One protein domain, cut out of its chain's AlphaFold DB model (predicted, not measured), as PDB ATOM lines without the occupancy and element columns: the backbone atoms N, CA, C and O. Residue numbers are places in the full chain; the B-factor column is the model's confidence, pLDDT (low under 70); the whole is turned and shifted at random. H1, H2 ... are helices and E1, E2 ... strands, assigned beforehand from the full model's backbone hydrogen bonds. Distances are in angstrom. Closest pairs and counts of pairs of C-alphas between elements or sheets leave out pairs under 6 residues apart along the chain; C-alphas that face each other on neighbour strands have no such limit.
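Overview. This is residues 29 to 219 of the 405 residues of an uncharacterized protein of Acidobacteria bacterium ADurb.Bin051 (UniProt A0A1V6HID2). One broad sheet of nine strands, curled like part of a barrel, has H1 on one face and H2, H4 and H5 on the other, with H3 off the sheet. The long link from E6 to E7, residues 168 to 186, passes round on the H1 side. The 191 printed residues hold five named helices and nine named strands, in the order H1 E1 H2 H3 E2 E3 H4 H5 E4 E5 E6 E7 E8 E9; the class is mixed, helices and strands. The sheet order is E4 E5 E6 E3 E2 E1 E7 E8 E9, all antiparallel. The whole is compact and rounded, with a radius of gyration of the C-alphas of 15.9 A and spans of 45 by 36 by 32 A.

Along the chain. From Arg 29 the printed part runs to H1, residues 40 to 46, which begins at C-alpha 40 (220.790, 235.197, 95.914). E1 is 52 to 57, H2 59 to 70 and H3 73 to 83, the two helices each 15.4 A long. E2, 102 to 110, is 23.9 A long, and E3, 115 to 122, is 22.8 A. H4, 124 to 136, is 18.5 A long and H5 is 140 to 143. E4 is 145 to 149, E5 152 to 159, at 22.8 A, and E6 162 to 167. E7 is 187 to 191, E8 203 to 210, at 21.0 A, and E9 213 to 218, ending at C-alpha 218 (232.613, 237.694, 117.029).

Arrangement. The sheet is twisted, with edge strands E4 and E9. E2 and E1 are antiparallel at 173 degrees, with N 54 and O 107 2.8 A apart, within hydrogen-bond range. E6 and E3 are antiparallel at 166 degrees, with N 118 and O 165 at 2.8 A. E4 E5 E6 and E7 E8 E9 are meanders, each strand the antiparallel neighbour of the one before. H1 is over E2 at a height over the sheet of 7.2 A, slantwise to the strands; its closest C-alphas to E2 are Ala 41 and Ala 106, 5.1 A. H4 touches H5 with residues 130 to 135 alone, closest at the C-alphas of Gly 134 and Ala 143, 4.3 A. H2 and H3 are close but not clearly touching, about perpendicular at 90 degrees, with C-alphas 67 and 73 closest at 5.1 A. H1 and H3 are apart. Every O i to N i+4 pair is within hydrogen-bond range in H1, H2, H3 and H4; H5 is too short for one.

Size, cuts and confidence. The C-alphas of Leu 136 and Gly 198, the two farthest apart, are 47.4 A from each other. The printed part has no cut. The links H3 to E2, E6 to E7 and E7 to E8 are long. Mean pLDDT of the printed part is 80.4; residues under 70 include 78 to 94, 194 to 201 and 209 to 219.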
ATOM      1  N   ARG A  29     208.363 237.642 116.747       82.31
ATOM      2  CA  ARG A  29     209.059 236.811 117.727       82.31
ATOM      3  C   ARG A  29     210.510 236.655 117.305       82.31
ATOM      4  O   ARG A  29     210.806 236.698 116.113       82.31
ATOM      5  N   GLU A  30     211.362 236.407 118.279       83.06
ATOM      6  CA  GLU A  30     212.731 235.986 118.036       83.06
ATOM      7  C   GLU A  30     212.759 234.633 117.312       83.06
ATOM      8  O   GLU A  30     212.028 233.698 117.663       83.06
ATOM      9  N   ARG A  31     213.589 234.531 116.275       87.06
ATOM     10  CA  ARG A  31     213.790 233.297 115.525       87.06
ATOM     11  C   ARG A  31     215.178 233.243 114.904       87.06
ATOM     12  O   ARG A  31     215.446 233.933 113.921       87.06
ATOM     13  N   ALA A  32     216.021 232.372 115.445       89.62
ATOM     14  CA  ALA A  32     217.313 232.045 114.865       89.62
ATOM     15  C   ALA A  32     217.171 231.039 113.709       89.62
ATOM     16  O   ALA A  32     216.269 230.195 113.701       89.62
ATOM     17  N   ALA A  33     218.069 231.124 112.733       90.69
ATOM     18  CA  ALA A  33     218.173 230.171 111.633       90.69
ATOM     19  C   ALA A  33     219.629 230.052 111.158       90.69
ATOM     20  O   ALA A  33     220.518 230.736 111.658       90.69
ATOM     21  N   ILE A  34     219.860 229.189 110.176       90.38
ATOM     22  CA  ILE A  34     221.111 229.135 109.416       90.38
ATOM     23  C   ILE A  34     220.813 229.741 108.034       90.38
ATOM     24  O   ILE A  34     219.720 229.476 107.513       90.38
ATOM     25  N   PRO A  35     221.725 230.539 107.440       88.56
ATOM     26  CA  PRO A  35     221.563 231.024 106.074       88.56
ATOM     27  C   PRO A  35     221.299 229.875 105.105       88.56
ATOM     28  O   PRO A  35     221.846 228.779 105.263       88.56
ATOM     29  N   ALA A  36     220.470 230.106 104.089       88.44
ATOM     30  CA  ALA A  36     220.331 229.112 103.038       88.44
ATOM     31  C   ALA A  36     221.682 228.859 102.355       88.44
ATOM     32  O   ALA A  36     222.413 229.795 102.047       88.44
ATOM     33  N   ALA A  37     221.986 227.592 102.071       86.69
ATOM     34  CA  ALA A  37     223.246 227.216 101.428       86.69
ATOM     35  C   ALA A  37     223.379 227.760  99.994       86.69
ATOM     36  O   ALA A  37     224.489 227.898  99.495       86.69
ATOM     37  N   THR A  38     222.256 228.053  99.333       88.06
ATOM     38  CA  THR A  38     222.184 228.499  97.937       88.06
ATOM     39  C   THR A  38     221.103 229.569  97.746       88.06
ATOM     40  O   THR A  38     220.176 229.684  98.557       88.06
ATOM     41  N   GLY A  39     221.202 230.323  96.646       89.25
ATOM     42  CA  GLY A  39     220.288 231.414  96.278       89.25
ATOM     43  C   GLY A  39     220.984 232.775  96.253       89.25
ATOM     44  O   GLY A  39     222.186 232.862  96.508       89.25
ATOM     45  N   GLY A  40     220.240 233.843  95.965       90.25
ATOM     46  CA  GLY A  40     220.790 235.197  95.914       90.25
ATOM     47  C   GLY A  40     221.325 235.663  97.267       90.25
ATOM     48  O   GLY A  40     222.373 236.298  97.331       90.25
ATOM     49  N   ALA A  41     220.664 235.279  98.366       90.50
ATOM     50  CA  ALA A  41     221.153 235.575  99.713       90.50
ATOM     51  C   ALA A  41     222.516 234.913  99.984       90.50
ATOM     52  O   ALA A  41     223.431 235.569 100.467       90.50
ATOM     53  N   ALA A  42     222.674 233.640  99.611       91.06
ATOM     54  CA  ALA A  42     223.938 232.918  99.735       91.06
ATOM     55  C   ALA A  42     225.048 233.550  98.879       91.06
ATOM     56  O   ALA A  42     226.173 233.695  99.350       91.06
ATOM     57  N   ALA A  43     224.711 233.973  97.657       91.94
ATOM     58  CA  ALA A  43     225.634 234.637  96.742       91.94
ATOM     59  C   ALA A  43     226.155 235.968  97.303       91.94
ATOM     60  O   ALA A  43     227.361 236.186  97.325       91.94
ATOM     61  N   VAL A  44     225.272 236.814  97.848       92.06
ATOM     62  CA  VAL A  44     225.672 238.080  98.493       92.06
ATOM     63  C   VAL A  44     226.584 237.844  99.697       92.06
ATOM     64  O   VAL A  44     227.561 238.562  99.878       92.06
ATOM     65  N   LEU A  45     226.303 236.832 100.522       90.56
ATOM     66  CA  LEU A  45     227.136 236.539 101.695       90.56
ATOM     67  C   LEU A  45     228.511 235.976 101.328       90.56
ATOM     68  O   LEU A  45     229.477 236.199 102.058       90.56
ATOM     69  N   ALA A  46     228.608 235.262 100.209       89.75
ATOM     70  CA  ALA A  46     229.859 234.692  99.729       89.75
ATOM     71  C   ALA A  46     230.753 235.712  99.005       89.75
ATOM     72  O   ALA A  46     231.956 235.487  98.914       89.75
ATOM     73  N   ASP A  47     230.192 236.813  98.501       89.50
ATOM     74  CA  ASP A  47     230.915 237.737  97.628       89.50
ATOM     75  C   ASP A  47     231.826 238.708  98.410       89.50
ATOM     76  O   ASP A  47     231.325 239.568  99.142       89.50
ATOM     77  N   PRO A  48     233.164 238.630  98.259       86.12
ATOM     78  CA  PRO A  48     234.088 239.581  98.877       86.12
ATOM     79  C   PRO A  48     234.011 240.990  98.267       86.12
ATOM     80  O   PRO A  48     234.531 241.932  98.864       86.12
ATOM     81  N   GLY A  49     233.362 241.153  97.110       87.62
ATOM     82  CA  GLY A  49     233.109 242.437  96.459       87.62
ATOM     83  C   GLY A  49     232.185 243.367  97.250       87.62
ATOM     84  O   GLY A  49     232.138 244.557  96.942       87.62
ATOM     85  N   TYR A  50     231.507 242.851  98.281       89.69
ATOM     86  CA  TYR A  50     230.781 243.636  99.279       89.69
ATOM     87  C   TYR A  50     231.506 243.563 100.636       89.69
ATOM     88  O   TYR A  50     231.353 242.581 101.373       89.69
ATOM     89  N   PRO A  51     232.287 244.597 101.000       87.88
ATOM     90  CA  PRO A  51     233.006 244.655 102.267       87.88
ATOM     91  C   PRO A  51     232.137 244.495 103.509       87.88
ATOM     92  O   PRO A  51     232.592 243.960 104.517       87.88
ATOM     93  N   VAL A  52     230.880 244.928 103.428       88.38
ATOM     94  CA  VAL A  52     229.908 244.858 104.514       88.38
ATOM     95  C   VAL A  52     228.781 243.935 104.089       88.38
ATOM     96  O   VAL A  52     228.047 244.227 103.145       88.38
ATOM     97  N   ARG A  53     228.620 242.820 104.796       91.25
ATOM     98  CA  ARG A  53     227.593 241.818 104.504       91.25
ATOM     99  C   ARG A  53     226.758 241.557 105.740       91.25
ATOM    100  O   ARG A  53     227.293 241.143 106.759       91.25
ATOM    101  N   LEU A  54     225.454 241.777 105.654       91.06
ATOM    102  CA  LEU A  54     224.506 241.525 106.735       91.06
ATOM    103  C   LEU A  54     223.506 240.457 106.300       91.06
ATOM    104  O   LEU A  54     222.871 240.574 105.257       91.06
ATOM    105  N   TRP A  55     223.318 239.444 107.133       93.62
ATOM    106  CA  TRP A  55     222.254 238.456 107.014       93.62
ATOM    107  C   TRP A  55     221.321 238.538 108.215       93.62
ATOM    108  O   TRP A  55     221.775 238.708 109.344       93.62
ATOM    109  N   LEU A  56     220.021 238.374 107.987       92.69
ATOM    110  CA  LEU A  56     218.997 238.379 109.025       92.69
ATOM    111  C   LEU A  56     217.993 237.249 108.781       92.69
ATOM    112  O   LEU A  56     217.319 237.206 107.747       92.69
ATOM    113  N   ALA A  57     217.855 236.357 109.759       93.38
ATOM    114  CA  ALA A  57     216.819 235.333 109.778       93.38
ATOM    115  C   ALA A  57     215.440 235.982 109.918       93.38
ATOM    116  O   ALA A  57     215.293 236.951 110.659       93.38
ATOM    117  N   HIS A  58     214.419 235.424 109.260       92.81
ATOM    118  CA  HIS A  58     213.000 235.748 109.480       92.81
ATOM    119  C   HIS A  58     212.731 237.236 109.773       92.81
ATOM    120  O   HIS A  58     212.192 237.572 110.836       92.81
ATOM    121  N   PRO A  59     213.132 238.145 108.870       91.06
ATOM    122  CA  PRO A  59     213.306 239.555 109.196       91.06
ATOM    123  C   PRO A  59     211.992 240.224 109.626       91.06
ATOM    124  O   PRO A  59     212.011 241.077 110.500       91.06
ATOM    125  N   HIS A  60     210.828 239.788 109.133       88.50
ATOM    126  CA  HIS A  60     209.531 240.301 109.602       88.50
ATOM    127  C   HIS A  60     209.221 239.934 111.060       88.50
ATOM    128  O   HIS A  60     208.568 240.709 111.758       88.50
ATOM    129  N   GLN A  61     209.684 238.771 111.533       88.94
ATOM    130  CA  GLN A  61     209.490 238.347 112.921       88.94
ATOM    131  C   GLN A  61     210.505 239.033 113.835       88.94
ATOM    132  O   GLN A  61     210.101 239.612 114.844       88.94
ATOM    133  N   ASN A  62     211.784 239.017 113.441       86.88
ATOM    134  CA  ASN A  62     212.892 239.549 114.230       86.88
ATOM    135  C   ASN A  62     212.893 241.086 114.279       86.88
ATOM    136  O   ASN A  62     212.990 241.637 115.370       86.88
ATOM    137  N   LEU A  63     212.686 241.792 113.159       84.06
ATOM    138  CA  LEU A  63     212.569 243.261 113.165       84.06
ATOM    139  C   LEU A  63     211.287 243.727 113.849       84.06
ATOM    140  O   LEU A  63     211.311 244.720 114.559       84.06
ATOM    141  N   GLY A  64     210.171 243.013 113.678       79.69
ATOM    142  CA  GLY A  64     208.939 243.345 114.399       79.69
ATOM    143  C   GLY A  64     209.068 243.107 115.906       79.69
ATOM    144  O   GLY A  64     208.500 243.843 116.710       79.69
ATOM    145  N   TRP A  65     209.834 242.092 116.313       80.19
ATOM    146  CA  TRP A  65     210.168 241.878 117.716       80.19
ATOM    147  C   TRP A  65     211.078 243.003 118.228       80.19
ATOM    148  O   TRP A  65     210.701 243.634 119.211       80.19
ATOM    149  N   LEU A  66     212.157 243.341 117.514       74.12
ATOM    150  CA  LEU A  66     213.043 244.467 117.833       74.12
ATOM    151  C   LEU A  66     212.288 245.794 117.928       74.12
ATOM    152  O   LEU A  66     212.444 246.503 118.909       74.12
ATOM    153  N   ALA A  67     211.415 246.111 116.972       75.44
ATOM    154  CA  ALA A  67     210.634 247.347 116.980       75.44
ATOM    155  C   ALA A  67     209.801 247.507 118.261       75.44
ATOM    156  O   ALA A  67     209.752 248.593 118.827       75.44
ATOM    157  N   ARG A  68     209.206 246.416 118.766       73.50
ATOM    158  CA  ARG A  68     208.457 246.443 120.034       73.50
ATOM    159  C   ARG A  68     209.342 246.662 121.261       73.50
ATOM    160  O   ARG A  68     208.844 247.195 122.241       73.50
ATOM    161  N   HIS A  69     210.607 246.241 121.215       67.50
ATOM    162  CA  HIS A  69     211.543 246.391 122.336       67.50
ATOM    163  C   HIS A  69     212.264 247.745 122.302       67.50
ATOM    164  O   HIS A  69     212.490 248.342 123.346       67.50
ATOM    165  N   LEU A  70     212.601 248.249 121.110       65.19
ATOM    166  CA  LEU A  70     213.365 249.486 120.926       65.19
ATOM    167  C   LEU A  70     212.485 250.748 120.898       65.19
ATOM    168  O   LEU A  70     212.979 251.840 121.164       65.19
ATOM    169  N   GLY A  71     211.204 250.630 120.532       66.38
ATOM    170  CA  GLY A  71     210.288 251.764 120.349       66.38
ATOM    171  C   GLY A  71     210.505 252.523 119.032       66.38
ATOM    172  O   GLY A  71     209.576 252.611 118.232       66.38
ATOM    173  N   ASP A  72     211.723 253.012 118.773       68.62
ATOM    174  CA  ASP A  72     212.114 253.726 117.542       68.62
ATOM    175  C   ASP A  72     213.198 252.964 116.757       68.62
ATOM    176  O   ASP A  72     214.386 253.293 116.779       68.62
ATOM    177  N   LEU A  73     212.787 251.897 116.067       72.94
ATOM    178  CA  LEU A  73     213.702 251.074 115.269       72.94
ATOM    179  C   LEU A  73     214.360 251.868 114.126       72.94
ATOM    180  O   LEU A  73     215.549 251.684 113.867       72.94
ATOM    181  N   ASP A  74     213.606 252.732 113.443       72.25
ATOM    182  CA  ASP A  74     214.114 253.498 112.303       72.25
ATOM    183  C   ASP A  74     215.182 254.508 112.741       72.25
ATOM    184  O   ASP A  74     216.229 254.611 112.095       72.25
ATOM    185  N   GLY A  75     214.966 255.210 113.859       67.50
ATOM    186  CA  GLY A  75     215.959 256.102 114.455       67.50
ATOM    187  C   GLY A  75     217.237 255.366 114.855       67.50
ATOM    188  O   GLY A  75     218.336 255.829 114.541       67.50
ATOM    189  N   TRP A  76     217.102 254.178 115.455       68.31
ATOM    190  CA  TRP A  76     218.230 253.323 115.833       68.31
ATOM    191  C   TRP A  76     219.056 252.850 114.637       68.31
ATOM    192  O   TRP A  76     220.279 252.999 114.636       68.31
ATOM    193  N   LEU A  77     218.409 252.326 113.594       71.69
ATOM    194  CA  LEU A  77     219.103 251.894 112.379       71.69
ATOM    195  C   LEU A  77     219.764 253.072 111.661       71.69
ATOM    196  O   LEU A  77     220.889 252.949 111.180       71.69
ATOM    197  N   ALA A  78     219.101 254.230 111.621       68.12
ATOM    198  CA  ALA A  78     219.662 255.426 111.011       68.12
ATOM    199  C   ALA A  78     220.887 255.943 111.787       68.12
ATOM    200  O   ALA A  78     221.864 256.368 111.168       68.12
ATOM    201  N   ALA A  79     220.858 255.896 113.121       65.00
ATOM    202  CA  ALA A  79     221.984 256.293 113.959       65.00
ATOM    203  C   ALA A  79     223.162 255.319 113.839       65.00
ATOM    204  O   ALA A  79     224.287 255.758 113.603       65.00
ATOM    205  N   ALA A  80     222.899 254.010 113.905       66.69
ATOM    206  CA  ALA A  80     223.908 252.979 113.678       66.69
ATOM    207  C   ALA A  80     224.541 253.110 112.283       66.69
ATOM    208  O   ALA A  80     225.762 253.081 112.159       66.69
ATOM    209  N   GLY A  81     223.722 253.345 111.251       65.12
ATOM    210  CA  GLY A  81     224.185 253.635 109.897       65.12
ATOM    211  C   GLY A  81     225.129 254.837 109.854       65.12
ATOM    212  O   GLY A  81     226.245 254.712 109.366       65.12
ATOM    213  N   ARG A  82     224.746 255.982 110.435       67.88
ATOM    214  CA  ARG A  82     225.605 257.183 110.454       67.88
ATOM    215  C   ARG A  82     226.928 256.966 111.185       67.88
ATOM    216  O   ARG A  82     227.959 257.401 110.682       67.88
ATOM    217  N   LEU A  83     226.914 256.282 112.331       61.81
ATOM    218  CA  LEU A  83     228.136 255.938 113.073       61.81
ATOM    219  C   LEU A  83     229.058 255.021 112.259       61.81
ATOM    220  O   LEU A  83     230.277 255.141 112.323       61.81
ATOM    221  N   ALA A  84     228.463 254.154 111.444       60.53
ATOM    222  CA  ALA A  84     229.150 253.299 110.490       60.53
ATOM    223  C   ALA A  84     229.627 254.025 109.211       60.53
ATOM    224  O   ALA A  84     230.260 253.397 108.363       60.53
ATOM    225  N   GLY A  85     229.319 255.315 109.033       62.00
ATOM    226  CA  GLY A  85     229.571 256.037 107.779       62.00
ATOM    227  C   GLY A  85     228.645 255.620 106.629       62.00
ATOM    228  O   GLY A  85     228.945 255.872 105.467       62.00
ATOM    229  N   LEU A  86     227.520 254.974 106.938       65.06
ATOM    230  CA  LEU A  86     226.532 254.472 105.988       65.06
ATOM    231  C   LEU A  86     225.288 255.371 105.965       65.06
ATOM    232  O   LEU A  86     224.713 255.717 106.999       65.06
ATOM    233  N   SER A  87     224.803 255.684 104.766       62.62
ATOM    234  CA  SER A  87     223.485 256.298 104.581       62.62
ATOM    235  C   SER A  87     222.448 255.201 104.355       62.62
ATOM    236  O   SER A  87     222.301 254.688 103.248       62.62
ATOM    237  N   LEU A  88     221.738 254.799 105.413       61.47
ATOM    238  CA  LEU A  88     220.661 253.814 105.295       61.47
ATOM    239  C   LEU A  88     219.321 254.516 104.995       61.47
ATOM    240  O   LEU A  88     218.951 255.471 105.693       61.47
ATOM    241  N   PRO A  89     218.561 254.076 103.974       57.16
ATOM    242  CA  PRO A  89     217.200 254.554 103.782       57.16
ATOM    243  C   PRO A  89     216.297 254.057 104.930       57.16
ATOM    244  O   PRO A  89     216.523 252.971 105.463       57.16
ATOM    245  N   PRO A  90     215.259 254.822 105.315       59.94
ATOM    246  CA  PRO A  90     214.310 254.403 106.343       59.94
ATOM    247  C   PRO A  90     213.533 253.168 105.877       59.94
ATOM    248  O   PRO A  90     213.232 253.039 104.682       59.94
ATOM    249  N   LEU A  91     213.169 252.281 106.807       64.25
ATOM    250  CA  LEU A  91     212.408 251.086 106.465       64.25
ATOM    251  C   LEU A  91     210.957 251.475 106.160       64.25
ATOM    252  O   LEU A  91     210.202 251.949 107.008       64.25
ATOM    253  N   ARG A  92     210.530 251.277 104.909       65.69
ATOM    254  CA  ARG A  92     209.112 251.420 104.562       65.69
ATOM    255  C   ARG A  92     208.361 250.169 105.000       65.69
ATOM    256  O   ARG A  92     208.698 249.064 104.586       65.69
ATOM    257  N   HIS A  93     207.311 250.374 105.785       66.94
ATOM    258  CA  HIS A  93     206.477 249.300 106.306       66.94
ATOM    259  C   HIS A  93     205.701 248.592 105.180       66.94
ATOM    260  O   HIS A  93     205.236 249.220 104.225       66.94
ATOM    261  N   PHE A  94     205.521 247.279 105.316       69.75
ATOM    262  CA  PHE A  94     204.692 246.434 104.461       69.75
ATOM    263  C   PHE A  94     203.415 246.031 105.211       69.75
ATOM    264  O   PHE A  94     203.358 245.000 105.890       69.75
ATOM    265  N   GLY A  95     202.376 246.863 105.107       72.38
ATOM    266  CA  GLY A  95     201.152 246.687 105.890       72.38
ATOM    267  C   GLY A  95     201.466 246.706 107.395       72.38
ATOM    268  O   GLY A  95     202.069 247.674 107.852       72.38
ATOM    269  N   PRO A  96     201.106 245.663 108.171       69.12
ATOM    270  CA  PRO A  96     201.409 245.598 109.603       69.12
ATOM    271  C   PRO A  96     202.855 245.171 109.917       69.12
ATOM    272  O   PRO A  96     203.210 245.054 111.088       69.12
ATOM    273  N   PHE A  97     203.680 244.871 108.908       73.56
ATOM    274  CA  PHE A  97     205.046 244.384 109.102       73.56
ATOM    275  C   PHE A  97     206.078 245.464 108.772       73.56
ATOM    276  O   PHE A  97     205.889 246.239 107.840       73.56
ATOM    277  N   VAL A  98     207.214 245.462 109.477       72.38
ATOM    278  CA  VAL A  98     208.360 246.345 109.171       72.38
ATOM    279  C   VAL A  98     208.926 246.044 107.779       72.38
ATOM    280  O   VAL A  98     209.265 246.949 107.027       72.38
ATOM    281  N   VAL A  99     208.971 244.762 107.411       81.00
ATOM    282  CA  VAL A  99     209.371 244.273 106.084       81.00
ATOM    283  C   VAL A  99     208.416 243.168 105.624       81.00
ATOM    284  O   VAL A  99     207.778 242.532 106.470       81.00
ATOM    285  N   PRO A 100     208.310 242.885 104.312       85.50
ATOM    286  CA  PRO A 100     207.478 241.793 103.822       85.50
ATOM    287  C   PRO A 100     207.863 240.449 104.464       85.50
ATOM    288  O   PRO A 100     209.055 240.198 104.670       85.50
ATOM    289  N   PRO A 101     206.900 239.550 104.745       89.38
ATOM    290  CA  PRO A 101     207.226 238.268 105.350       89.38
ATOM    291  C   PRO A 101     208.190 237.431 104.504       89.38
ATOM    292  O   PRO A 101     207.874 237.004 103.385       89.38
ATOM    293  N   ALA A 102     209.352 237.153 105.085       91.56
ATOM    294  CA  ALA A 102     210.482 236.528 104.420       91.56
ATOM    295  C   ALA A 102     211.143 235.478 105.318       91.56
ATOM    296  O   ALA A 102     211.038 235.506 106.544       91.56
ATOM    297  N   ARG A 103     211.835 234.523 104.699       92.19
ATOM    298  CA  ARG A 103     212.646 233.539 105.429       92.19
ATOM    299  C   ARG A 103     213.993 234.113 105.840       92.19
ATOM    300  O   ARG A 103     214.467 233.791 106.921       92.19
ATOM    301  N   GLU A 104     214.571 234.957 104.998       94.19
ATOM    302  CA  GLU A 104     215.862 235.594 105.229       94.19
ATOM    303  C   GLU A 104     215.973 236.891 104.423       94.19
ATOM    304  O   GLU A 104     215.296 237.064 103.401       94.19
ATOM    305  N   LEU A 105     216.828 237.782 104.915       94.25
ATOM    306  CA  LEU A 105     217.303 238.981 104.240       94.25
ATOM    307  C   LEU A 105     218.830 238.917 104.191       94.25
ATOM    308  O   LEU A 105     219.457 238.589 105.195       94.25
ATOM    309  N   ALA A 106     219.410 239.246 103.041       94.00
ATOM    310  CA  ALA A 106     220.835 239.498 102.882       94.00
ATOM    311  C   ALA A 106     221.045 240.906 102.319       94.00
ATOM    312  O   ALA A 106     220.279 241.361 101.472       94.00
ATOM    313  N   LEU A 107     222.077 241.583 102.796       92.25
ATOM    314  CA  LEU A 107     222.492 242.914 102.386       92.25
ATOM    315  C   LEU A 107     223.998 242.871 102.123       92.25
ATOM    316  O   LEU A 107     224.748 242.420 102.984       92.25
ATOM    317  N   GLY A 108     224.419 243.345 100.957       91.75
ATOM    318  CA  GLY A 108     225.810 243.619 100.619       91.75
ATOM    319  C   GLY A 108     225.975 245.113 100.380       91.75
ATOM    320  O   GLY A 108     225.187 245.706  99.641       91.75
ATOM    321  N   LEU A 109     226.967 245.727 101.016       89.56
ATOM    322  CA  LEU A 109     227.322 247.130 100.832       89.56
ATOM    323  C   LEU A 109     228.822 247.260 100.575       89.56
ATOM    324  O   LEU A 109     229.645 246.644 101.255       89.56
ATOM    325  N   ASP A 110     229.149 248.116  99.618       88.50
ATOM    326  CA  ASP A 110     230.485 248.631  99.363       88.50
ATOM    327  C   ASP A 110     230.467 250.150  99.578       88.50
ATOM    328  O   ASP A 110     230.037 250.898  98.696       88.50
ATOM    329  N   PRO A 111     230.902 250.621 100.761       80.31
ATOM    330  CA  PRO A 111     230.902 252.043 101.083       80.31
ATOM    331  C   PRO A 111     231.814 252.876 100.176       80.31
ATOM    332  O   PRO A 111     231.559 254.063 100.003       80.31
ATOM    333  N   ALA A 112     232.865 252.277  99.600       83.19
ATOM    334  CA  ALA A 112     233.832 252.995  98.773       83.19
ATOM    335  C   ALA A 112     233.265 253.314  97.385       83.19
ATOM    336  O   ALA A 112     233.507 254.393  96.850       83.19
ATOM    337  N   THR A 113     232.499 252.384  96.811       84.69
ATOM    338  CA  THR A 113     231.881 252.556  95.485       84.69
ATOM    339  C   THR A 113     230.414 252.980  95.549       84.69
ATOM    340  O   THR A 113     229.837 253.350  94.532       84.69
ATOM    341  N   GLY A 114     229.777 252.916  96.722       81.94
ATOM    342  CA  GLY A 114     228.337 253.144  96.873       81.94
ATOM    343  C   GLY A 114     227.474 252.002  96.321       81.94
ATOM    344  O   GLY A 114     226.251 252.137  96.216       81.94
ATOM    345  N   ARG A 115     228.073 250.860  95.957       88.38
ATOM    346  CA  ARG A 115     227.319 249.686  95.502       88.38
ATOM    347  C   ARG A 115     226.571 249.060  96.673       88.38
ATOM    348  O   ARG A 115     227.143 248.793  97.728       88.38
ATOM    349  N   ALA A 116     225.285 248.798  96.473       89.12
ATOM    350  CA  ALA A 116     224.430 248.187  97.476       89.12
ATOM    351  C   ALA A 116     223.495 247.171  96.827       89.12
ATOM    352  O   ALA A 116     222.888 247.453  95.792       89.12
ATOM    353  N   ILE A 117     223.338 246.017  97.469       91.75
ATOM    354  CA  ILE A 117     222.377 244.991  97.080       91.75
ATOM    355  C   ILE A 117     221.650 244.443  98.302       91.75
ATOM    356  O   ILE A 117     222.251 244.126  99.321       91.75
ATOM    357  N   VAL A 118     220.337 244.306  98.188       92.50
ATOM    358  CA  VAL A 118     219.452 243.714  99.185       92.50
ATOM    359  C   VAL A 118     218.698 242.576  98.522       92.50
ATOM    360  O   VAL A 118     218.086 242.756  97.470       92.50
ATOM    361  N   VAL A 119     218.701 241.413  99.161       93.81
ATOM    362  CA  VAL A 119     217.961 240.229  98.729       93.81
ATOM    363  C   VAL A 119     217.033 239.797  99.855       93.81
ATOM    364  O   VAL A 119     217.485 239.472 100.949       93.81
ATOM    365  N   LEU A 120     215.726 239.764  99.592       94.06
ATOM    366  CA  LEU A 120     214.723 239.200 100.497       94.06
ATOM    367  C   LEU A 120     214.145 237.925  99.900       94.06
ATOM    368  O   LEU A 120     213.513 237.946  98.843       94.06
ATOM    369  N   ARG A 121     214.257 236.812 100.624       94.38
ATOM    370  CA  ARG A 121     213.632 235.552 100.216       94.38
ATOM    371  C   ARG A 121     212.232 235.436 100.799       94.38
ATOM    372  O   ARG A 121     212.048 234.985 101.934       94.38
ATOM    373  N   LEU A 122     211.232 235.823 100.019       92.25
ATOM    374  CA  LEU A 122     209.850 235.891 100.484       92.25
ATOM    375  C   LEU A 122     209.204 234.510 100.639       92.25
ATOM    376  O   LEU A 122     209.564 233.526  99.980       92.25
ATOM    377  N   HIS A 123     208.183 234.442 101.494       90.75
ATOM    378  CA  HIS A 123     207.300 233.279 101.516       90.75
ATOM    379  C   HIS A 123     206.556 233.130 100.173       90.75
ATOM    380  O   HIS A 123     206.197 234.138  99.566       90.75
ATOM    381  N   PRO A 124     206.269 231.899  99.702       89.56
ATOM    382  CA  PRO A 124     205.767 231.675  98.342       89.56
ATOM    383  C   PRO A 124     204.485 232.453  98.017       89.56
ATOM    384  O   PRO A 124     204.424 233.139  97.001       89.56
ATOM    385  N   ALA A 125     203.491 232.401  98.908       87.75
ATOM    386  CA  ALA A 125     202.231 233.122  98.738       87.75
ATOM    387  C   ALA A 125     202.422 234.648  98.747       87.75
ATOM    388  O   ALA A 125     201.772 235.358  97.982       87.75
ATOM    389  N   VAL A 126     203.352 235.147  99.569       89.31
ATOM    390  CA  VAL A 126     203.686 236.576  99.649       89.31
ATOM    391  C   VAL A 126     204.340 237.039  98.354       89.31
ATOM    392  O   VAL A 126     203.916 238.050  97.811       89.31
ATOM    393  N   ALA A 127     205.297 236.280  97.811       90.19
ATOM    394  CA  ALA A 127     205.945 236.604  96.540       90.19
ATOM    395  C   ALA A 127     204.933 236.710  95.389       90.19
ATOM    396  O   ALA A 127     204.946 237.683  94.639       90.19
ATOM    397  N   VAL A 128     204.026 235.733  95.268       90.12
ATOM    398  CA  VAL A 128     202.993 235.728  94.217       90.12
ATOM    399  C   VAL A 128     202.048 236.914  94.382       90.12
ATOM    400  O   VAL A 128     201.829 237.665  93.433       90.12
ATOM    401  N   THR A 129     201.527 237.118  95.593       89.38
ATOM    402  CA  THR A 129     200.565 238.193  95.871       89.38
ATOM    403  C   THR A 129     201.193 239.568  95.664       89.38
ATOM    404  O   THR A 129     200.588 240.419  95.021       89.38
ATOM    405  N   ALA A 130     202.423 239.776  96.146       87.75
ATOM    406  CA  ALA A 130     203.157 241.025  95.974       87.75
ATOM    407  C   ALA A 130     203.381 241.342  94.491       87.75
ATOM    408  O   ALA A 130     203.091 242.455  94.063       87.75
ATOM    409  N   ARG A 131     203.815 240.362  93.688       88.75
ATOM    410  CA  ARG A 131     204.024 240.554  92.244       88.75
ATOM    411  C   ARG A 131     202.729 240.885  91.516       88.75
ATOM    412  O   ARG A 131     202.706 241.836  90.742       88.75
ATOM    413  N   LEU A 132     201.652 240.144  91.781       90.62
ATOM    414  CA  LEU A 132     200.345 240.404  91.170       90.62
ATOM    415  C   LEU A 132     199.819 241.792  91.547       90.62
ATOM    416  O   LEU A 132     199.433 242.554  90.667       90.62
ATOM    417  N   ALA A 133     199.874 242.148  92.833       87.81
ATOM    418  CA  ALA A 133     199.489 243.474  93.305       87.81
ATOM    419  C   ALA A 133     200.345 244.573  92.659       87.81
ATOM    420  O   ALA A 133     199.815 245.594  92.234       87.81
ATOM    421  N   GLY A 134     201.653 244.342  92.526       87.94
ATOM    422  CA  GLY A 134     202.575 245.247  91.851       87.94
ATOM    423  C   GLY A 134     202.224 245.475  90.389       87.94
ATOM    424  O   GLY A 134     202.177 246.620  89.950       87.94
ATOM    425  N   VAL A 135     201.937 244.407  89.645       91.81
ATOM    426  CA  VAL A 135     201.547 244.492  88.230       91.81
ATOM    427  C   VAL A 135     200.218 245.231  88.078       91.81
ATOM    428  O   VAL A 135     200.127 246.165  87.285       91.81
ATOM    429  N   LEU A 136     199.206 244.863  88.869       92.94
ATOM    430  CA  LEU A 136     197.881 245.488  88.822       92.94
ATOM    431  C   LEU A 136     197.930 246.977  89.185       92.94
ATOM    432  O   LEU A 136     197.285 247.793  88.532       92.94
ATOM    433  N   ALA A 137     198.730 247.337  90.190       88.56
ATOM    434  CA  ALA A 137     198.891 248.715  90.644       88.56
ATOM    435  C   ALA A 137     199.955 249.506  89.861       88.56
ATOM    436  O   ALA A 137     200.195 250.665  90.189       88.56
ATOM    437  N   ARG A 138     200.628 248.893  88.872       89.38
ATOM    438  CA  ARG A 138     201.804 249.459  88.180       89.38
ATOM    439  C   ARG A 138     202.856 250.004  89.158       89.38
ATOM    440  O   ARG A 138     203.439 251.061  88.942       89.38
ATOM    441  N   ASN A 139     203.071 249.286  90.258       86.25
ATOM    442  CA  ASN A 139     203.976 249.689  91.323       86.25
ATOM    443  C   ASN A 139     205.358 249.027  91.137       86.25
ATOM    444  O   ASN A 139     205.480 247.821  91.391       86.25
ATOM    445  N   PRO A 140     206.407 249.787  90.762       86.94
ATOM    446  CA  PRO A 140     207.737 249.239  90.483       86.94
ATOM    447  C   PRO A 140     208.413 248.608  91.709       86.94
ATOM    448  O   PRO A 140     209.181 247.662  91.554       86.94
ATOM    449  N   TRP A 141     208.064 249.027  92.933       85.00
ATOM    450  CA  TRP A 141     208.563 248.387  94.161       85.00
ATOM    451  C   TRP A 141     208.186 246.909  94.262       85.00
ATOM    452  O   TRP A 141     208.915 246.113  94.848       85.00
ATOM    453  N   LEU A 142     207.024 246.547  93.722       87.00
ATOM    454  CA  LEU A 142     206.452 245.213  93.854       87.00
ATOM    455  C   LEU A 142     206.533 244.423  92.548       87.00
ATOM    456  O   LEU A 142     206.782 243.222  92.574       87.00
ATOM    457  N   ALA A 143     206.345 245.075  91.401       86.75
ATOM    458  CA  ALA A 143     206.441 244.435  90.092       86.75
ATOM    459  C   ALA A 143     207.897 244.195  89.653       86.75
ATOM    460  O   ALA A 143     208.154 243.276  88.874       86.75
ATOM    461  N   GLY A 144     208.840 244.978  90.183       87.88
ATOM    462  CA  GLY A 144     210.164 245.158  89.593       87.88
ATOM    463  C   GLY A 144     210.179 246.363  88.652       87.88
ATOM    464  O   GLY A 144     209.155 246.725  88.071       87.88
ATOM    465  N   GLY A 145     211.340 246.999  88.526       89.44
ATOM    466  CA  GLY A 145     211.515 248.234  87.768       89.44
ATOM    467  C   GLY A 145     212.463 249.207  88.458       89.44
ATOM    468  O   GLY A 145     213.002 248.921  89.525       89.44
ATOM    469  N   GLU A 146     212.665 250.359  87.834       90.56
ATOM    470  CA  GLU A 146     213.468 251.433  88.408       90.56
ATOM    471  C   GLU A 146     212.643 252.240  89.420       90.56
ATOM    472  O   GLU A 146     211.469 252.545  89.189       90.56
ATOM    473  N   ILE A 147     213.253 252.587  90.550       87.88
ATOM    474  CA  ILE A 147     212.660 253.429  91.588       87.88
ATOM    475  C   ILE A 147     213.637 254.529  91.996       87.88
ATOM    476  O   ILE A 147     214.842 254.309  92.047       87.88
ATOM    477  N   ALA A 148     213.112 255.703  92.343       84.31
ATOM    478  CA  ALA A 148     213.902 256.791  92.906       84.31
ATOM    479  C   ALA A 148     213.602 256.940  94.404       84.31
ATOM    480  O   ALA A 148     212.449 257.124  94.804       84.31
ATOM    481  N   VAL A 149     214.636 256.885  95.240       76.56
ATOM    482  CA  VAL A 149     214.540 257.097  96.688       76.56
ATOM    483  C   VAL A 149     215.527 258.187  97.065       76.56
ATOM    484  O   VAL A 149     216.724 258.022  96.901       76.56
ATOM    485  N   ARG A 150     215.023 259.324  97.564       72.62
ATOM    486  CA  ARG A 150     215.855 260.473  97.979       72.62
ATOM    487  C   ARG A 150     216.827 260.975  96.890       72.62
ATOM    488  O   ARG A 150     217.888 261.488  97.209       72.62
ATOM    489  N   GLY A 151     216.439 260.860  95.618       74.62
ATOM    490  CA  GLY A 151     217.258 261.285  94.475       74.62
ATOM    491  C   GLY A 151     218.205 260.209  93.938       74.62
ATOM    492  O   GLY A 151     218.763 260.394  92.861       74.62
ATOM    493  N   GLU A 152     218.331 259.071  94.621       79.19
ATOM    494  CA  GLU A 152     219.106 257.921  94.155       79.19
ATOM    495  C   GLU A 152     218.215 256.934  93.400       79.19
ATOM    496  O   GLU A 152     217.078 256.663  93.804       79.19
ATOM    497  N   SER A 153     218.731 256.402  92.291       84.75
ATOM    498  CA  SER A 153     218.043 255.400  91.479       84.75
ATOM    499  C   SER A 153     218.441 253.990  91.909       84.75
ATOM    500  O   SER A 153     219.624 253.643  91.955       84.75
ATOM    501  N   PHE A 154     217.432 253.167  92.180       87.38
ATOM    502  CA  PHE A 154     217.583 251.753  92.483       87.38
ATOM    503  C   PHE A 154     216.815 250.915  91.472       87.38
ATOM    504  O   PHE A 154     215.738 251.287  91.004       87.38
ATOM    505  N   GLN A 155     217.340 249.731  91.192       91.31
ATOM    506  CA  GLN A 155     216.671 248.725  90.395       91.31
ATOM    507  C   GLN A 155     216.049 247.672  91.311       91.31
ATOM    508  O   GLN A 155     216.736 247.038  92.113       91.31
ATOM    509  N   VAL A 156     214.752 247.444  91.137       91.19
ATOM    510  CA  VAL A 156     214.018 246.350  91.769       91.19
ATOM    511  C   VAL A 156     213.890 245.193  90.786       91.19
ATOM    512  O   VAL A 156     213.550 245.387  89.614       91.19
ATOM    513  N   GLY A 157     214.143 243.977  91.259       91.50
ATOM    514  CA  GLY A 157     214.086 242.757  90.461       91.50
ATOM    515  C   GLY A 157     213.513 241.569  91.223       91.50
ATOM    516  O   GLY A 157     213.344 241.598  92.440       91.50
ATOM    517  N   TRP A 158     213.225 240.503  90.478       92.00
ATOM    518  CA  TRP A 158     212.753 239.234  91.021       92.00
ATOM    519  C   TRP A 158     213.556 238.070  90.452       92.00
ATOM    520  O   TRP A 158     213.722 237.972  89.239       92.00
ATOM    521  N   GLN A 159     213.950 237.137  91.316       90.38
ATOM    522  CA  GLN A 159     214.516 235.847  90.930       90.38
ATOM    523  C   GLN A 159     213.757 234.727  91.647       90.38
ATOM    524  O   GLN A 159     213.963 234.426  92.822       90.38
ATOM    525  N   GLY A 160     212.786 234.126  90.953       89.44
ATOM    526  CA  GLY A 160     211.873 233.158  91.563       89.44
ATOM    527  C   GLY A 160     211.065 233.774  92.715       89.44
ATOM    528  O   GLY A 160     210.096 234.496  92.477       89.44
ATOM    529  N   ARG A 161     211.447 233.451  93.960       91.25
ATOM    530  CA  ARG A 161     210.831 233.961  95.206       91.25
ATOM    531  C   ARG A 161     211.663 235.050  95.891       91.25
ATOM    532  O   ARG A 161     211.270 235.535  96.951       91.25
ATOM    533  N   GLU A 162     212.815 235.381  95.326       92.88
ATOM    534  CA  GLU A 162     213.712 236.396  95.853       92.88
ATOM    535  C   GLU A 162     213.353 237.742  95.241       92.88
ATOM    536  O   GLU A 162     213.232 237.871  94.022       92.88
ATOM    537  N   TRP A 163     213.140 238.718  96.113       93.44
ATOM    538  CA  TRP A 163     212.996 240.117  95.762       93.44
ATOM    539  C   TRP A 163     214.356 240.785  95.928       93.44
ATOM    540  O   TRP A 163     215.006 240.602  96.959       93.44
ATOM    541  N   LEU A 164     214.785 241.526  94.913       92.00
ATOM    542  CA  LEU A 164     216.094 242.158  94.864       92.00
ATOM    543  C   LEU A 164     215.937 243.667  94.749       92.00
ATOM    544  O   LEU A 164     215.146 244.142  93.936       92.00
ATOM    545  N   LEU A 165     216.740 244.401  95.505       91.00
ATOM    546  CA  LEU A 165     216.916 245.841  95.380       91.00
ATOM    547  C   LEU A 165     218.405 246.122  95.263       91.00
ATOM    548  O   LEU A 165     219.175 245.688  96.111       91.00
ATOM    549  N   ARG A 166     218.811 246.839  94.222       90.69
ATOM    550  CA  ARG A 166     220.225 247.114  93.959       90.69
ATOM    551  C   ARG A 166     220.431 248.527  93.439       90.69
ATOM    552  O   ARG A 166     219.548 249.060  92.767       90.69
ATOM    553  N   THR A 167     221.579 249.128  93.723       88.00
ATOM    554  CA  THR A 167     222.004 250.343  93.012       88.00
ATOM    555  C   THR A 167     222.340 249.998  91.555       88.00
ATOM    556  O   THR A 167     222.553 248.831  91.229       88.00
ATOM    557  N   ARG A 168     222.339 250.983  90.643       75.31
ATOM    558  CA  ARG A 168     222.519 250.732  89.193       75.31
ATOM    559  C   ARG A 168     223.798 249.958  88.841       75.31
ATOM    560  O   ARG A 168     223.784 249.201  87.880       75.31
ATOM    561  N   GLU A 169     224.859 250.132  89.621       78.50
ATOM    562  CA  GLU A 169     226.168 249.495  89.410       78.50
ATOM    563  C   GLU A 169     226.345 248.188  90.200       78.50
ATOM    564  O   GLU A 169     227.348 247.492  90.049       78.50
ATOM    565  N   ALA A 170     225.388 247.850  91.066       83.81
ATOM    566  CA  ALA A 170     225.428 246.625  91.844       83.81
ATOM    567  C   ALA A 170     224.819 245.469  91.041       83.81
ATOM    568  O   ALA A 170     223.644 245.483  90.659       83.81
ATOM    569  N   GLU A 171     225.610 244.425  90.819       84.38
ATOM    570  CA  GLU A 171     225.140 243.172  90.240       84.38
ATOM    571  C   GLU A 171     224.911 242.125  91.328       84.38
ATOM    572  O   GLU A 171     225.547 242.142  92.387       84.38
ATOM    573  N   LEU A 172     223.956 241.222  91.077       82.88
ATOM    574  CA  LEU A 172     223.821 240.045  91.922       82.88
ATOM    575  C   LEU A 172     225.006 239.122  91.615       82.88
ATOM    576  O   LEU A 172     225.186 238.786  90.442       82.88
ATOM    577  N   PRO A 173     225.769 238.680  92.627       83.31
ATOM    578  CA  PRO A 173     226.922 237.824  92.392       83.31
ATOM    579  C   PRO A 173     226.498 236.516  91.720       83.31
ATOM    580  O   PRO A 173     225.445 235.944  92.031       83.31
ATOM    581  N   ALA A 174     227.301 236.059  90.760       76.12
ATOM    582  CA  ALA A 174     226.995 234.888  89.951       76.12
ATOM    583  C   ALA A 174     227.137 233.601  90.772       76.12
ATOM    584  O   ALA A 174     228.196 232.981  90.813       76.12
ATOM    585  N   GLY A 175     226.042 233.188  91.409       70.25
ATOM    586  CA  GLY A 175     226.048 232.021  92.281       70.25
ATOM    587  C   GLY A 175     226.926 232.222  93.518       70.25
ATOM    588  O   GLY A 175     227.702 233.162  93.648       70.25
ATOM    589  N   GLY A 176     226.757 231.330  94.481       65.69
ATOM    590  CA  GLY A 176     227.546 231.343  95.698       65.69
ATOM    591  C   GLY A 176     226.997 230.326  96.668       65.69
ATOM    592  O   GLY A 176     225.781 230.147  96.791       65.69
ATOM    593  N   THR A 177     227.916 229.630  97.319       71.12
ATOM    594  CA  THR A 177     227.574 228.820  98.477       71.12
ATOM    595  C   THR A 177     227.761 229.723  99.676       71.12
ATOM    596  O   THR A 177     228.812 230.354  99.790       71.12
ATOM    597  N   ALA A 178     226.750 229.823 100.538       71.81
ATOM    598  CA  ALA A 178     226.897 230.609 101.756       71.81
ATOM    599  C   ALA A 178     228.147 230.132 102.527       71.81
ATOM    600  O   ALA A 178     228.487 228.944 102.438       71.81
ATOM    601  N   PRO A 179     228.820 231.019 103.284       70.12
ATOM    602  CA  PRO A 179     229.922 230.622 104.154       70.12
ATOM    603  C   PRO A 179     229.532 229.416 105.017       70.12
ATOM    604  O   PRO A 179     228.347 229.243 105.329       70.12
ATOM    605  N   ALA A 180     230.518 228.590 105.392       65.19
ATOM    606  CA  ALA A 180     230.300 227.372 106.173       65.19
ATOM    607  C   ALA A 180     229.298 227.615 107.314       65.19
ATOM    608  O   ALA A 180     229.385 228.603 108.046       65.19
ATOM    609  N   ALA A 181     228.299 226.737 107.419       63.59
ATOM    610  CA  ALA A 181     227.173 226.921 108.319       63.59
ATOM    611  C   ALA A 181     227.628 226.930 109.789       63.59
ATOM    612  O   ALA A 181     227.769 225.881 110.408       63.59
ATOM    613  N   GLY A 182     227.823 228.124 110.356       74.25
ATOM    614  CA  GLY A 182     227.921 228.313 111.804       74.25
ATOM    615  C   GLY A 182     226.592 228.006 112.519       74.25
ATOM    616  O   GLY A 182     225.569 227.786 111.853       74.25
ATOM    617  N   PRO A 183     226.551 228.055 113.862       82.44
ATOM    618  CA  PRO A 183     225.341 227.782 114.641       82.44
ATOM    619  C   PRO A 183     224.202 228.765 114.309       82.44
ATOM    620  O   PRO A 183     224.467 229.875 113.832       82.44
ATOM    621  N   PRO A 184     222.932 228.391 114.566       87.44
ATOM    622  CA  PRO A 184     221.791 229.254 114.293       87.44
ATOM    623  C   PRO A 184     221.941 230.653 114.904       87.44
ATOM    624  O   PRO A 184     222.309 230.798 116.067       87.44
ATOM    625  N   ALA A 185     221.622 231.678 114.119       86.38
ATOM    626  CA  ALA A 185     221.774 233.082 114.480       86.38
ATOM    627  C   ALA A 185     220.504 233.878 114.164       86.38
ATOM    628  O   ALA A 185     219.764 233.531 113.239       86.38
ATOM    629  N   ILE A 186     220.262 234.963 114.909       89.12
ATOM    630  CA  ILE A 186     219.236 235.955 114.551       89.12
ATOM    631  C   ILE A 186     219.733 236.742 113.339       89.12
ATOM    632  O   ILE A 186     219.042 236.819 112.327       89.12
ATOM    633  N   ALA A 187     220.951 237.273 113.430       88.69
ATOM    634  CA  ALA A 187     221.622 238.006 112.366       88.69
ATOM    635  C   ALA A 187     223.118 237.678 112.344       88.69
ATOM    636  O   ALA A 187     223.677 237.250 113.356       88.69
ATOM    637  N   ARG A 188     223.764 237.908 111.202       88.69
ATOM    638  CA  ARG A 188     225.219 237.856 111.048       88.69
ATOM    639  C   ARG A 188     225.705 239.081 110.292       88.69
ATOM    640  O   ARG A 188     225.094 239.433 109.290       88.69
ATOM    641  N   LEU A 189     226.789 239.693 110.743       86.31
ATOM    642  CA  LEU A 189     227.503 240.740 110.015       86.31
ATOM    643  C   LEU A 189     228.911 240.251 109.726       86.31
ATOM    644  O   LEU A 189     229.609 239.820 110.634       86.31
ATOM    645  N   THR A 190     229.336 240.369 108.482       86.56
ATOM    646  CA  THR A 190     230.707 240.111 108.066       86.56
ATOM    647  C   THR A 190     231.291 241.393 107.499       86.56
ATOM    648  O   THR A 190     230.700 242.012 106.612       86.56
ATOM    649  N   LEU A 191     232.457 241.769 108.009       82.50
ATOM    650  CA  LEU A 191     233.228 242.940 107.616       82.50
ATOM    651  C   LEU A 191     234.584 242.485 107.074       82.50
ATOM    652  O   LEU A 191     235.319 241.796 107.778       82.50
ATOM    653  N   THR A 192     234.925 242.839 105.833       84.00
ATOM    654  CA  THR A 192     236.268 242.561 105.274       84.00
ATOM    655  C   THR A 192     237.290 243.633 105.634       84.00
ATOM    656  O   THR A 192     238.485 243.359 105.655       84.00
ATOM    657  N   SER A 193     236.823 244.841 105.929       74.31
ATOM    658  CA  SER A 193     237.620 245.968 106.393       74.31
ATOM    659  C   SER A 193     236.954 246.586 107.618       74.31
ATOM    660  O   SER A 193     235.732 246.463 107.763       74.31
ATOM    661  N   PRO A 194     237.710 247.289 108.474       68.19
ATOM    662  CA  PRO A 194     237.108 248.051 109.550       68.19
ATOM    663  C   PRO A 194     236.062 249.037 109.017       68.19
ATOM    664  O   PRO A 194     236.238 249.631 107.951       68.19
ATOM    665  N   LEU A 195     234.965 249.191 109.753       64.00
ATOM    666  CA  LEU A 195     233.850 250.068 109.401       64.00
ATOM    667  C   LEU A 195     233.884 251.341 110.261       64.00
ATOM    668  O   LEU A 195     234.213 251.280 111.447       64.00
ATOM    669  N   GLY A 196     233.531 252.498 109.695       56.09
ATOM    670  CA  GLY A 196     233.735 253.794 110.358       56.09
ATOM    671  C   GLY A 196     235.226 254.108 110.557       56.09
ATOM    672  O   GLY A 196     236.083 253.420 110.013       56.09
ATOM    673  N   ASN A 197     235.566 255.127 111.351       50.97
ATOM    674  CA  ASN A 197     236.957 255.503 111.673       50.97
ATOM    675  C   ASN A 197     237.674 254.455 112.570       50.97
ATOM    676  O   ASN A 197     238.185 254.800 113.631       50.97
ATOM    677  N   GLY A 198     237.651 253.166 112.209       48.41
ATOM    678  CA  GLY A 198     238.027 252.051 113.092       48.41
ATOM    679  C   GLY A 198     236.944 251.725 114.130       48.41
ATOM    680  O   GLY A 198     237.239 251.277 115.232       48.41
ATOM    681  N   GLY A 199     235.682 252.008 113.801       49.84
ATOM    682  CA  GLY A 199     234.510 251.862 114.662       49.84
ATOM    683  C   GLY A 199     233.889 250.464 114.661       49.84
ATOM    684  O   GLY A 199     232.931 250.246 115.382       49.84
ATOM    685  N   LEU A 200     234.393 249.497 113.904       56.69
ATOM    686  CA  LEU A 200     234.082 248.067 114.034       56.69
ATOM    687  C   LEU A 200     235.209 247.315 113.328       56.69
ATOM    688  O   LEU A 200     235.492 247.650 112.178       56.69
ATOM    689  N   ALA A 201     235.865 246.358 113.988       64.25
ATOM    690  CA  ALA A 201     236.937 245.581 113.366       64.25
ATOM    691  C   ALA A 201     236.436 244.782 112.152       64.25
ATOM    692  O   ALA A 201     235.252 244.471 112.010       64.25
ATOM    693  N   ALA A 202     237.366 244.423 111.268       73.44
ATOM    694  CA  ALA A 202     237.096 243.379 110.292       73.44
ATOM    695  C   ALA A 202     236.847 242.048 111.027       73.44
ATOM    696  O   ALA A 202     237.486 241.756 112.036       73.44
ATOM    697  N   GLY A 203     235.916 241.239 110.527       76.81
ATOM    698  CA  GLY A 203     235.552 239.970 111.147       76.81
ATOM    699  C   GLY A 203     234.109 239.557 110.883       76.81
ATOM    700  O   GLY A 203     233.335 240.274 110.244       76.81
ATOM    701  N   SER A 204     233.745 238.378 111.384       80.12
ATOM    702  CA  SER A 204     232.365 237.884 111.374       80.12
ATOM    703  C   SER A 204     231.767 237.968 112.768       80.12
ATOM    704  O   SER A 204     232.388 237.562 113.746       80.12
ATOM    705  N   TYR A 205     230.544 238.467 112.842       78.25
ATOM    706  CA  TYR A 205     229.815 238.730 114.068       78.25
ATOM    707  C   TYR A 205     228.421 238.111 113.992       78.25
ATOM    708  O   TYR A 205     227.762 238.165 112.954       78.25
ATOM    709  N   ARG A 206     227.940 237.573 115.110       81.44
ATOM    710  CA  ARG A 206     226.612 236.982 115.282       81.44
ATOM    711  C   ARG A 206     225.792 237.795 116.275       81.44
ATOM    712  O   ARG A 206     226.275 238.099 117.362       81.44
ATOM    713  N   LEU A 207     224.530 238.044 115.929       78.50
ATOM    714  CA  LEU A 207     223.503 238.475 116.871       78.50
ATOM    715  C   LEU A 207     222.866 237.252 117.544       78.50
ATOM    716  O   LEU A 207     222.227 236.432 116.872       78.50
ATOM    717  N   GLU A 208     223.025 237.144 118.858       70.12
ATOM    718  CA  GLU A 208     222.443 236.091 119.692       70.12
ATOM    719  C   GLU A 208     221.718 236.656 120.913       70.12
ATOM    720  O   GLU A 208     222.007 237.763 121.361       70.12
ATOM    721  N   ARG A 209     220.786 235.885 121.473       68.19
ATOM    722  CA  ARG A 209     220.174 236.210 122.760       68.19
ATOM    723  C   ARG A 209     220.900 235.487 123.886       68.19
ATOM    724  O   ARG A 209     221.146 234.285 123.794       68.19
ATOM    725  N   ARG A 210     221.188 236.204 124.973       60.50
ATOM    726  CA  ARG A 210     221.574 235.608 126.259       60.50
ATOM    727  C   ARG A 210     220.737 236.224 127.368       60.50
ATOM    728  O   ARG A 210     220.808 237.432 127.594       60.50
ATOM    729  N   GLY A 211     219.954 235.388 128.047       63.75
ATOM    730  CA  GLY A 211     218.933 235.860 128.982       63.75
ATOM    731  C   GLY A 211     217.923 236.751 128.259       63.75
ATOM    732  O   GLY A 211     217.428 236.385 127.196       63.75
ATOM    733  N   GLU A 212     217.670 237.940 128.791       53.88
ATOM    734  CA  GLU A 212     216.771 238.929 128.181       53.88
ATOM    735  C   GLU A 212     217.461 239.859 127.165       53.88
ATOM    736  O   GLU A 212     216.805 240.650 126.496       53.88
ATOM    737  N   ASN A 213     218.776 239.728 126.968       54.00
ATOM    738  CA  ASN A 213     219.559 240.703 126.206       54.00
ATOM    739  C   ASN A 213     220.019 240.158 124.854       54.00
ATOM    740  O   ASN A 213     220.230 238.952 124.688       54.00
ATOM    741  N   LEU A 214     220.235 241.065 123.902       58.97
ATOM    742  CA  LEU A 214     220.831 240.777 122.599       58.97
ATOM    743  C   LEU A 214     222.313 241.134 122.553       58.97
ATOM    744  O   LEU A 214     222.743 242.165 123.069       58.97
ATOM    745  N   TRP A 215     223.063 240.285 121.860       60.97
ATOM    746  CA  TRP A 215     224.518 240.261 121.857       60.97
ATOM    747  C   TRP A 215     225.038 240.225 120.440       60.97
ATOM    748  O   TRP A 215     224.736 239.282 119.715       60.97
ATOM    749  N   PHE A 216     225.861 241.204 120.075       64.12
ATOM    750  CA  PHE A 216     226.669 241.146 118.864       64.12
ATOM    751  C   PHE A 216     228.065 240.625 119.214       64.12
ATOM    752  O   PHE A 216     228.825 241.298 119.907       64.12
ATOM    753  N   ARG A 217     228.391 239.402 118.793       68.19
ATOM    754  CA  ARG A 217     229.596 238.681 119.230       68.19
ATOM    755  C   ARG A 217     230.420 238.191 118.037       68.19
ATOM    756  O   ARG A 217     229.819 237.632 117.124       68.19
ATOM    757  N   PRO A 218     231.761 238.312 118.046       68.38
ATOM    758  CA  PRO A 218     232.613 237.694 117.029       68.38
ATOM    759  C   PRO A 218     232.414 236.170 116.959       68.38
ATOM    760  O   PRO A 218     232.370 235.506 117.996       68.38
ATOM    761  N   GLU A 219     232.310 235.599 115.758       68.81
ATOM    762  CA  GLU A 219     232.095 234.153 115.578       68.81
ATOM    763  C   GLU A 219     233.309 233.308 116.007       68.81
ATOM    764  O   GLU A 219     233.130 232.179 116.448       68.81
TER     765      GLU A 219